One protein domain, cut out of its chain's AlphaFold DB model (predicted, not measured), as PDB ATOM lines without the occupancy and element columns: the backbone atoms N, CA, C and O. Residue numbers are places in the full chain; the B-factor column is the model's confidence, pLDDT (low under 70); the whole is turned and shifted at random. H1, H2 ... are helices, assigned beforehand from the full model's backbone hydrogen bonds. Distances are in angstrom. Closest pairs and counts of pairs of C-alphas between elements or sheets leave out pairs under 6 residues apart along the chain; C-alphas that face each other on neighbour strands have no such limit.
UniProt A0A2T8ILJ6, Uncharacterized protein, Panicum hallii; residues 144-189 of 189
ATOM      1  N   ILE A 144       9.110  -7.532  -5.321       92.00
ATOM      2  CA  ILE A 144      10.039  -8.317  -4.498       92.00
ATOM      3  C   ILE A 144       9.354  -9.587  -3.969       92.00
ATOM      4  O   ILE A 144       9.985 -10.633  -3.867       92.00
ATOM      5  N   LYS A 145       8.054  -9.519  -3.656       91.56
ATOM      6  CA  LYS A 145       7.300 -10.682  -3.173       91.56
ATOM      7  C   LYS A 145       7.248 -11.805  -4.205       91.56
ATOM      8  O   LYS A 145       7.530 -12.943  -3.837       91.56
ATOM      9  N   ASP A 146       6.936 -11.481  -5.453       90.50
ATOM     10  CA  ASP A 146       6.753 -12.461  -6.524       90.50
ATOM     11  C   ASP A 146       8.093 -13.088  -6.915       90.50
ATOM     12  O   ASP A 146       8.218 -14.313  -6.976       90.50
ATOM     13  N   VAL A 147       9.152 -12.276  -7.003       90.88
ATOM     14  CA  VAL A 147      10.515 -12.775  -7.244       90.88
ATOM     15  C   VAL A 147      10.981 -13.722  -6.140       90.88
ATOM     16  O   VAL A 147      11.531 -14.788  -6.411       90.88
ATOM     17  N   MET A 148      10.712 -13.391  -4.877       92.88
ATOM     18  CA  MET A 148      11.115 -14.237  -3.752       92.88
ATOM     19  C   MET A 148      10.298 -15.540  -3.641       92.88
ATOM     20  O   MET A 148      10.733 -16.462  -2.941       92.88
ATOM     21  N   VAL A 149       9.136 -15.648  -4.302       92.38
ATOM     22  CA  VAL A 149       8.418 -16.926  -4.463       92.38
ATOM     23  C   VAL A 149       9.181 -17.827  -5.428       92.38
ATOM     24  O   VAL A 149       9.509 -18.948  -5.040       92.38
ATOM     25  N   LEU A 150       9.555 -17.318  -6.604       90.38
ATOM     26  CA  LEU A 150      10.310 -18.074  -7.612       90.38
ATOM     27  C   LEU A 150      11.672 -18.531  -7.081       90.38
ATOM     28  O   LEU A 150      12.017 -19.704  -7.176       90.38
ATOM     29  N   VAL A 151      12.395 -17.654  -6.382       91.62
ATOM     30  CA  VAL A 151      13.649 -17.994  -5.681       91.62
ATOM     31  C   VAL A 151      13.488 -19.216  -4.770       91.62
ATOM     32  O   VAL A 151      14.373 -20.069  -4.690       91.62
ATOM     33  N   ARG A 152      12.345 -19.341  -4.087       91.94
ATOM     34  CA  ARG A 152      12.064 -20.501  -3.233       91.94
ATOM     35  C   ARG A 152      11.794 -21.760  -4.054       91.94
ATOM     36  O   ARG A 152      12.235 -22.830  -3.645       91.94
ATOM     37  N   GLU A 153      11.091 -21.640  -5.176       90.06
ATOM     38  CA  GLU A 153      10.850 -22.750  -6.112       90.06
ATOM     39  C   GLU A 153      12.160 -23.293  -6.700       90.06
ATOM     40  O   GLU A 153      12.284 -24.495  -6.914       90.06
ATOM     41  N   CYS A 154      13.182 -22.442  -6.815       86.81
ATOM     42  CA  CYS A 154      14.540 -22.829  -7.199       86.81
ATOM     43  C   CYS A 154      15.335 -23.550  -6.097       86.81
ATOM     44  O   CYS A 154      16.484 -23.933  -6.302       86.81
ATOM     45  N   GLY A 155      14.770 -23.693  -4.895       89.38
ATOM     46  CA  GLY A 155      15.422 -24.351  -3.761       89.38
ATOM     47  C   GLY A 155      16.157 -23.418  -2.796       89.38
ATOM     48  O   GLY A 155      16.718 -23.900  -1.810       89.38
ATOM     49  N   ALA A 156      16.118 -22.093  -2.990       92.88
ATOM     50  CA  ALA A 156      16.666 -21.141  -2.022       92.88
ATOM     51  C   ALA A 156      15.697 -20.946  -0.837       92.88
ATOM     52  O   ALA A 156      14.887 -20.012  -0.772       92.88
ATOM     53  N   VAL A 157      15.769 -21.883   0.111       93.94
ATOM     54  CA  VAL A 157      14.947 -21.924   1.330       93.94
ATOM     55  C   VAL A 157      15.256 -20.719   2.236       93.94
ATOM     56  O   VAL A 157      16.426 -20.366   2.396       93.94
ATOM     57  N   PRO A 158      14.254 -20.100   2.897       93.50
ATOM     58  CA  PRO A 158      14.495 -19.032   3.865       93.50
ATOM     59  C   PRO A 158      15.568 -19.390   4.902       93.50
ATOM     60  O   PRO A 158      15.476 -20.413   5.577       93.50
ATOM     61  N   GLY A 159      16.587 -18.536   5.022       91.88
ATOM     62  CA  GLY A 159      17.746 -18.751   5.896       91.88
ATOM     63  C   GLY A 159      18.952 -19.416   5.222       91.88
ATOM     64  O   GLY A 159      20.017 -19.473   5.838       91.88
ATOM     65  N   SER A 160      18.830 -19.874   3.972       95.50
ATOM     66  CA  SER A 160      19.981 -20.298   3.171       95.50
ATOM     67  C   SER A 160      20.813 -19.095   2.702       95.50
ATOM     68  O   SER A 160      20.358 -17.945   2.726       95.50
ATOM     69  N   LYS A 161      22.051 -19.352   2.265       95.31
ATOM     70  CA  LYS A 161      22.925 -18.297   1.723       95.31
ATOM     71  C   LYS A 161      22.358 -17.738   0.422       95.31
ATOM     72  O   LYS A 161      22.398 -16.533   0.210       95.31
ATOM     73  N   GLU A 162      21.789 -18.606  -0.400       94.12
ATOM     74  CA  GLU A 162      21.170 -18.293  -1.686       94.12
ATOM     75  C   GLU A 162      19.950 -17.390  -1.474       94.12
ATOM     76  O   GLU A 162      19.832 -16.353  -2.120       94.12
ATOM     77  N   HIS A 163      19.099 -17.709  -0.492       95.06
ATOM     78  CA  HIS A 163      17.939 -16.882  -0.156       95.06
ATOM     79  C   HIS A 163      18.349 -15.499   0.365       95.06
ATOM     80  O   HIS A 163      17.729 -14.488   0.029       95.06
ATOM     81  N   PHE A 164      19.414 -15.441   1.169       96.25
ATOM     82  CA  PHE A 164      19.977 -14.174   1.626       96.25
ATOM     83  C   PHE A 164      20.524 -13.346   0.459       96.25
ATOM     84  O   PHE A 164      20.174 -12.174   0.350       96.25
ATOM     85  N   ILE A 165      21.316 -13.940  -0.435       94.94
ATOM     86  CA  ILE A 165      21.844 -13.247  -1.619       94.94
ATOM     87  C   ILE A 165      20.697 -12.725  -2.490       94.94
ATOM     88  O   ILE A 165      20.685 -11.540  -2.820       94.94
ATOM     89  N   ALA A 166      19.691 -13.555  -2.776       94.38
ATOM     90  CA  ALA A 166      18.508 -13.158  -3.538       94.38
ATOM     91  C   ALA A 166      17.792 -11.953  -2.905       94.38
ATOM     92  O   ALA A 166      17.481 -10.985  -3.595       94.38
ATOM     93  N   SER A 167      17.627 -11.947  -1.575       94.06
ATOM     94  CA  SER A 167      17.029 -10.814  -0.853       94.06
ATOM     95  C   SER A 167      17.810  -9.505  -0.984       94.06
ATOM     96  O   SER A 167      17.225  -8.445  -0.793       94.06
ATOM     97  N   GLN A 168      19.113  -9.562  -1.282       95.06
ATOM     98  CA  GLN A 168      19.942  -8.373  -1.494       95.06
ATOM     99  C   GLN A 168      19.931  -7.938  -2.961       95.06
ATOM    100  O   GLN A 168      19.837  -6.745  -3.247       95.06
ATOM    101  N   VAL A 169      20.005  -8.896  -3.890       94.50
ATOM    102  CA  VAL A 169      19.993  -8.641  -5.339       94.50
ATOM    103  C   VAL A 169      18.660  -8.025  -5.758       94.50
ATOM    104  O   VAL A 169      18.632  -6.961  -6.373       94.50
ATOM    105  N   PHE A 170      17.549  -8.625  -5.329       93.88
ATOM    106  CA  PHE A 170      16.213  -8.228  -5.765       93.88
ATOM    107  C   PHE A 170      15.658  -6.983  -5.079       93.88
ATOM    108  O   PHE A 170      14.546  -6.572  -5.391       93.88
ATOM    109  N   ILE A 171      16.416  -6.307  -4.216       93.06
ATOM    110  CA  ILE A 171      16.081  -4.925  -3.825       93.06
ATOM    111  C   ILE A 171      16.169  -4.007  -5.053       93.06
ATOM    112  O   ILE A 171      15.354  -3.095  -5.208       93.06
ATOM    113  N   LYS A 172      17.097  -4.288  -5.973       92.81
ATOM    114  CA  LYS A 172      17.272  -3.525  -7.209       92.81
ATOM    115  C   LYS A 172      16.219  -3.920  -8.238       92.81
ATOM    116  O   LYS A 172      16.081  -5.096  -8.568       92.81
ATOM    117  N   ARG A 173      15.507  -2.928  -8.772       89.81
ATOM    118  CA  ARG A 173      14.457  -3.142  -9.777       89.81
ATOM    119  C   ARG A 173      14.990  -3.786 -11.055       89.81
ATOM    120  O   ARG A 173      14.443  -4.798 -11.466       89.81
ATOM    121  N   ALA A 174      16.086  -3.267 -11.605       90.00
ATOM    122  CA  ALA A 174      16.675  -3.786 -12.839       90.00
ATOM    123  C   ALA A 174      17.036  -5.282 -12.751       90.00
ATOM    124  O   ALA A 174      16.803  -6.032 -13.690       90.00
ATOM    125  N   GLU A 175      17.536  -5.739 -11.599       92.06
ATOM    126  CA  GLU A 175      17.866  -7.155 -11.387       92.06
ATOM    127  C   GLU A 175      16.606  -8.028 -11.307       92.06
ATOM    128  O   GLU A 175      16.601  -9.151 -11.804       92.06
ATOM    129  N   ARG A 176      15.519  -7.517 -10.702       91.19
ATOM    130  CA  ARG A 176      14.219  -8.213 -10.690       91.19
ATOM    131  C   ARG A 176      13.656  -8.340 -12.095       91.19
ATOM    132  O   ARG A 176      13.256  -9.431 -12.480       91.19
ATOM    133  N   GLU A 177      13.648  -7.241 -12.842       88.62
ATOM    134  CA  GLU A 177      13.146  -7.205 -14.215       88.62
ATOM    135  C   GLU A 177      13.937  -8.163 -15.104       88.62
ATOM    136  O   GLU A 177      13.337  -8.991 -15.784       88.62
ATOM    137  N   MET A 178      15.273  -8.131 -15.029       88.75
ATOM    138  CA  MET A 178      16.130  -9.061 -15.763       88.75
ATOM    139  C   MET A 178      15.845 -10.516 -15.374       88.75
ATOM    140  O   MET A 178      15.669 -11.356 -16.252       88.75
ATOM    141  N   PHE A 179      15.734 -10.824 -14.081       88.12
ATOM    142  CA  PHE A 179      15.433 -12.179 -13.620       88.12
ATOM    143  C   PHE A 179      14.060 -12.685 -14.091       88.12
ATOM    144  O   PHE A 179      13.931 -13.854 -14.437       88.12
ATOM    145  N   MET A 180      13.053 -11.812 -14.194       85.62
ATOM    146  CA  MET A 180      11.728 -12.165 -14.727       85.62
ATOM    147  C   MET A 180      11.712 -12.444 -16.236       85.62
ATOM    148  O   MET A 180      10.725 -12.979 -16.735       85.62
ATOM    149  N   THR A 181      12.769 -12.086 -16.975       85.50
ATOM    150  CA  THR A 181      12.889 -12.450 -18.401       85.50
ATOM    151  C   THR A 181      13.336 -13.889 -18.621       85.50
ATOM    152  O   THR A 181      13.205 -14.403 -19.728       85.50
ATOM    153  N   LEU A 182      13.875 -14.527 -17.583       83.38
ATOM    154  CA  LEU A 182      14.376 -15.890 -17.641       83.38
ATOM    155  C   LEU A 182      13.179 -16.841 -17.496       83.38
ATOM    156  O   LEU A 182      12.477 -16.810 -16.482       83.38
ATOM    157  N   GLU A 183      12.911 -17.646 -18.524       72.50
ATOM    158  CA  GLU A 183      11.683 -18.450 -18.633       72.50
ATOM    159  C   GLU A 183      11.833 -19.842 -18.009       72.50
ATOM    160  O   GLU A 183      10.829 -20.508 -17.735       72.50
ATOM    161  N   THR A 184      13.071 -20.294 -17.781       69.12
ATOM    162  CA  THR A 184      13.351 -21.651 -17.300       69.12
ATOM    163  C   THR A 184      14.149 -21.671 -15.992       69.12
ATOM    164  O   THR A 184      15.046 -20.848 -15.802       69.12
ATOM    165  N   PRO A 185      13.875 -22.629 -15.083       66.69
ATOM    166  CA  PRO A 185      14.608 -22.751 -13.824       66.69
ATOM    167  C   PRO A 185      16.115 -22.954 -13.966       66.69
ATOM    168  O   PRO A 185      16.874 -22.590 -13.069       66.69
ATOM    169  N   GLU A 186      16.551 -23.528 -15.084       64.50
ATOM    170  CA  GLU A 186      17.956 -23.753 -15.408       64.50
ATOM    171  C   GLU A 186      18.708 -22.466 -15.779       64.50
ATOM    172  O   GLU A 186      19.929 -22.434 -15.680       64.50
ATOM    173  N   GLU A 187      18.007 -21.406 -16.190       66.25
ATOM    174  CA  GLU A 187      18.608 -20.103 -16.520       66.25
ATOM    175  C   GLU A 187      18.809 -19.218 -15.285       66.25
ATOM    176  O   GLU A 187      19.513 -18.209 -15.339       66.25
ATOM    177  N   TRP A 188      18.191 -19.589 -14.164       64.25
ATOM    178  CA  TRP A 188      18.200 -18.814 -12.928       64.25
ATOM    179  C   TRP A 188      19.489 -18.991 -12.099       64.25
ATOM    180  O   TRP A 188      19.680 -18.221 -11.153       64.25
ATOM    181  N   PHE A 189      20.370 -19.955 -12.440       59.16
ATOM    182  CA  PHE A 189      21.582 -20.313 -11.673       59.16
ATOM    183  C   PHE A 189      22.790 -20.744 -12.514       59.16
ATOM    184  O   PHE A 189      22.640 -21.629 -13.382       59.16
TER     185      PHE A 189
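This is residues 144 to 189 of the 189 residues of an uncharacterized protein of Panicum hallii (UniProt A0A2T8ILJ6). Three short helices, H1, H2 and H3, make a small cluster with their centres in a triangle: H1 and H2 lie side by side as a helical hairpin, and H3 follows H2 after a tight turn and runs back at a steep tilt to it. After H3, a tail of residues 181 to 189 with no named element runs on past the end of that helix and then turns back. The printed part has 46 residues with three named helices, in the order H1, H2, H3, and no named strand; the class is all helix. The whole is compact, with a radius of gyration of the C-alphas of 9.7 A, and its outline is rounded, with spans of 25 by 22 by 16 A.

H1, residues 144 to 153, touches H2, residues 161 to 169. Their closest C-alphas are those of Val 151 and His 163, 7.1 A apart. The two form a hairpin and run opposite ways at a shallow tilt of 26 degrees. H3, residues 173 to 180, is close to H2 but not clearly touching it, the closest C-alphas being those of Val 169 and Glu 175, 6.6 A apart. H2 and H3 run opposite ways at a steep tilt of 54 degrees. H1 and H3 only just touch, with 3 pairs of C-alphas within 8 A; the closest are those of Val 147 and Arg 176, 6.8 A apart. They run the same way at a tilt of 36 degrees, only just steep. In H1, H2 and H3 every O i to N i+4 pair is within hydrogen-bond range.

H1 begins at C-alpha 144, at (10.039, -8.317, -4.498), and measures 14.5 A from first to last C-alpha. H2 begins at C-alpha 161, at (22.925, -18.297, 1.723), and measures 12.3 A from first to last C-alpha. H3 measures 10.6 A from first to last C-alpha and ends at C-alpha 180, at (11.728, -12.165, -14.727).

The two C-alphas farthest apart are those of Gly 159 and Thr 181, at 25.6 A, and the C-alphas of Ile 144 and Phe 189 are 18.1 A apart. The printed part has no cut and ends at residue 189, the chain's last residue. The link from H1 to H2 is short, with 7 residues, and the link from H2 to H3 is tight, with 3; neither is long. The mean pLDDT of the printed part is 87.8, and the model's confidence is low, under 70, in residues 184 to 189.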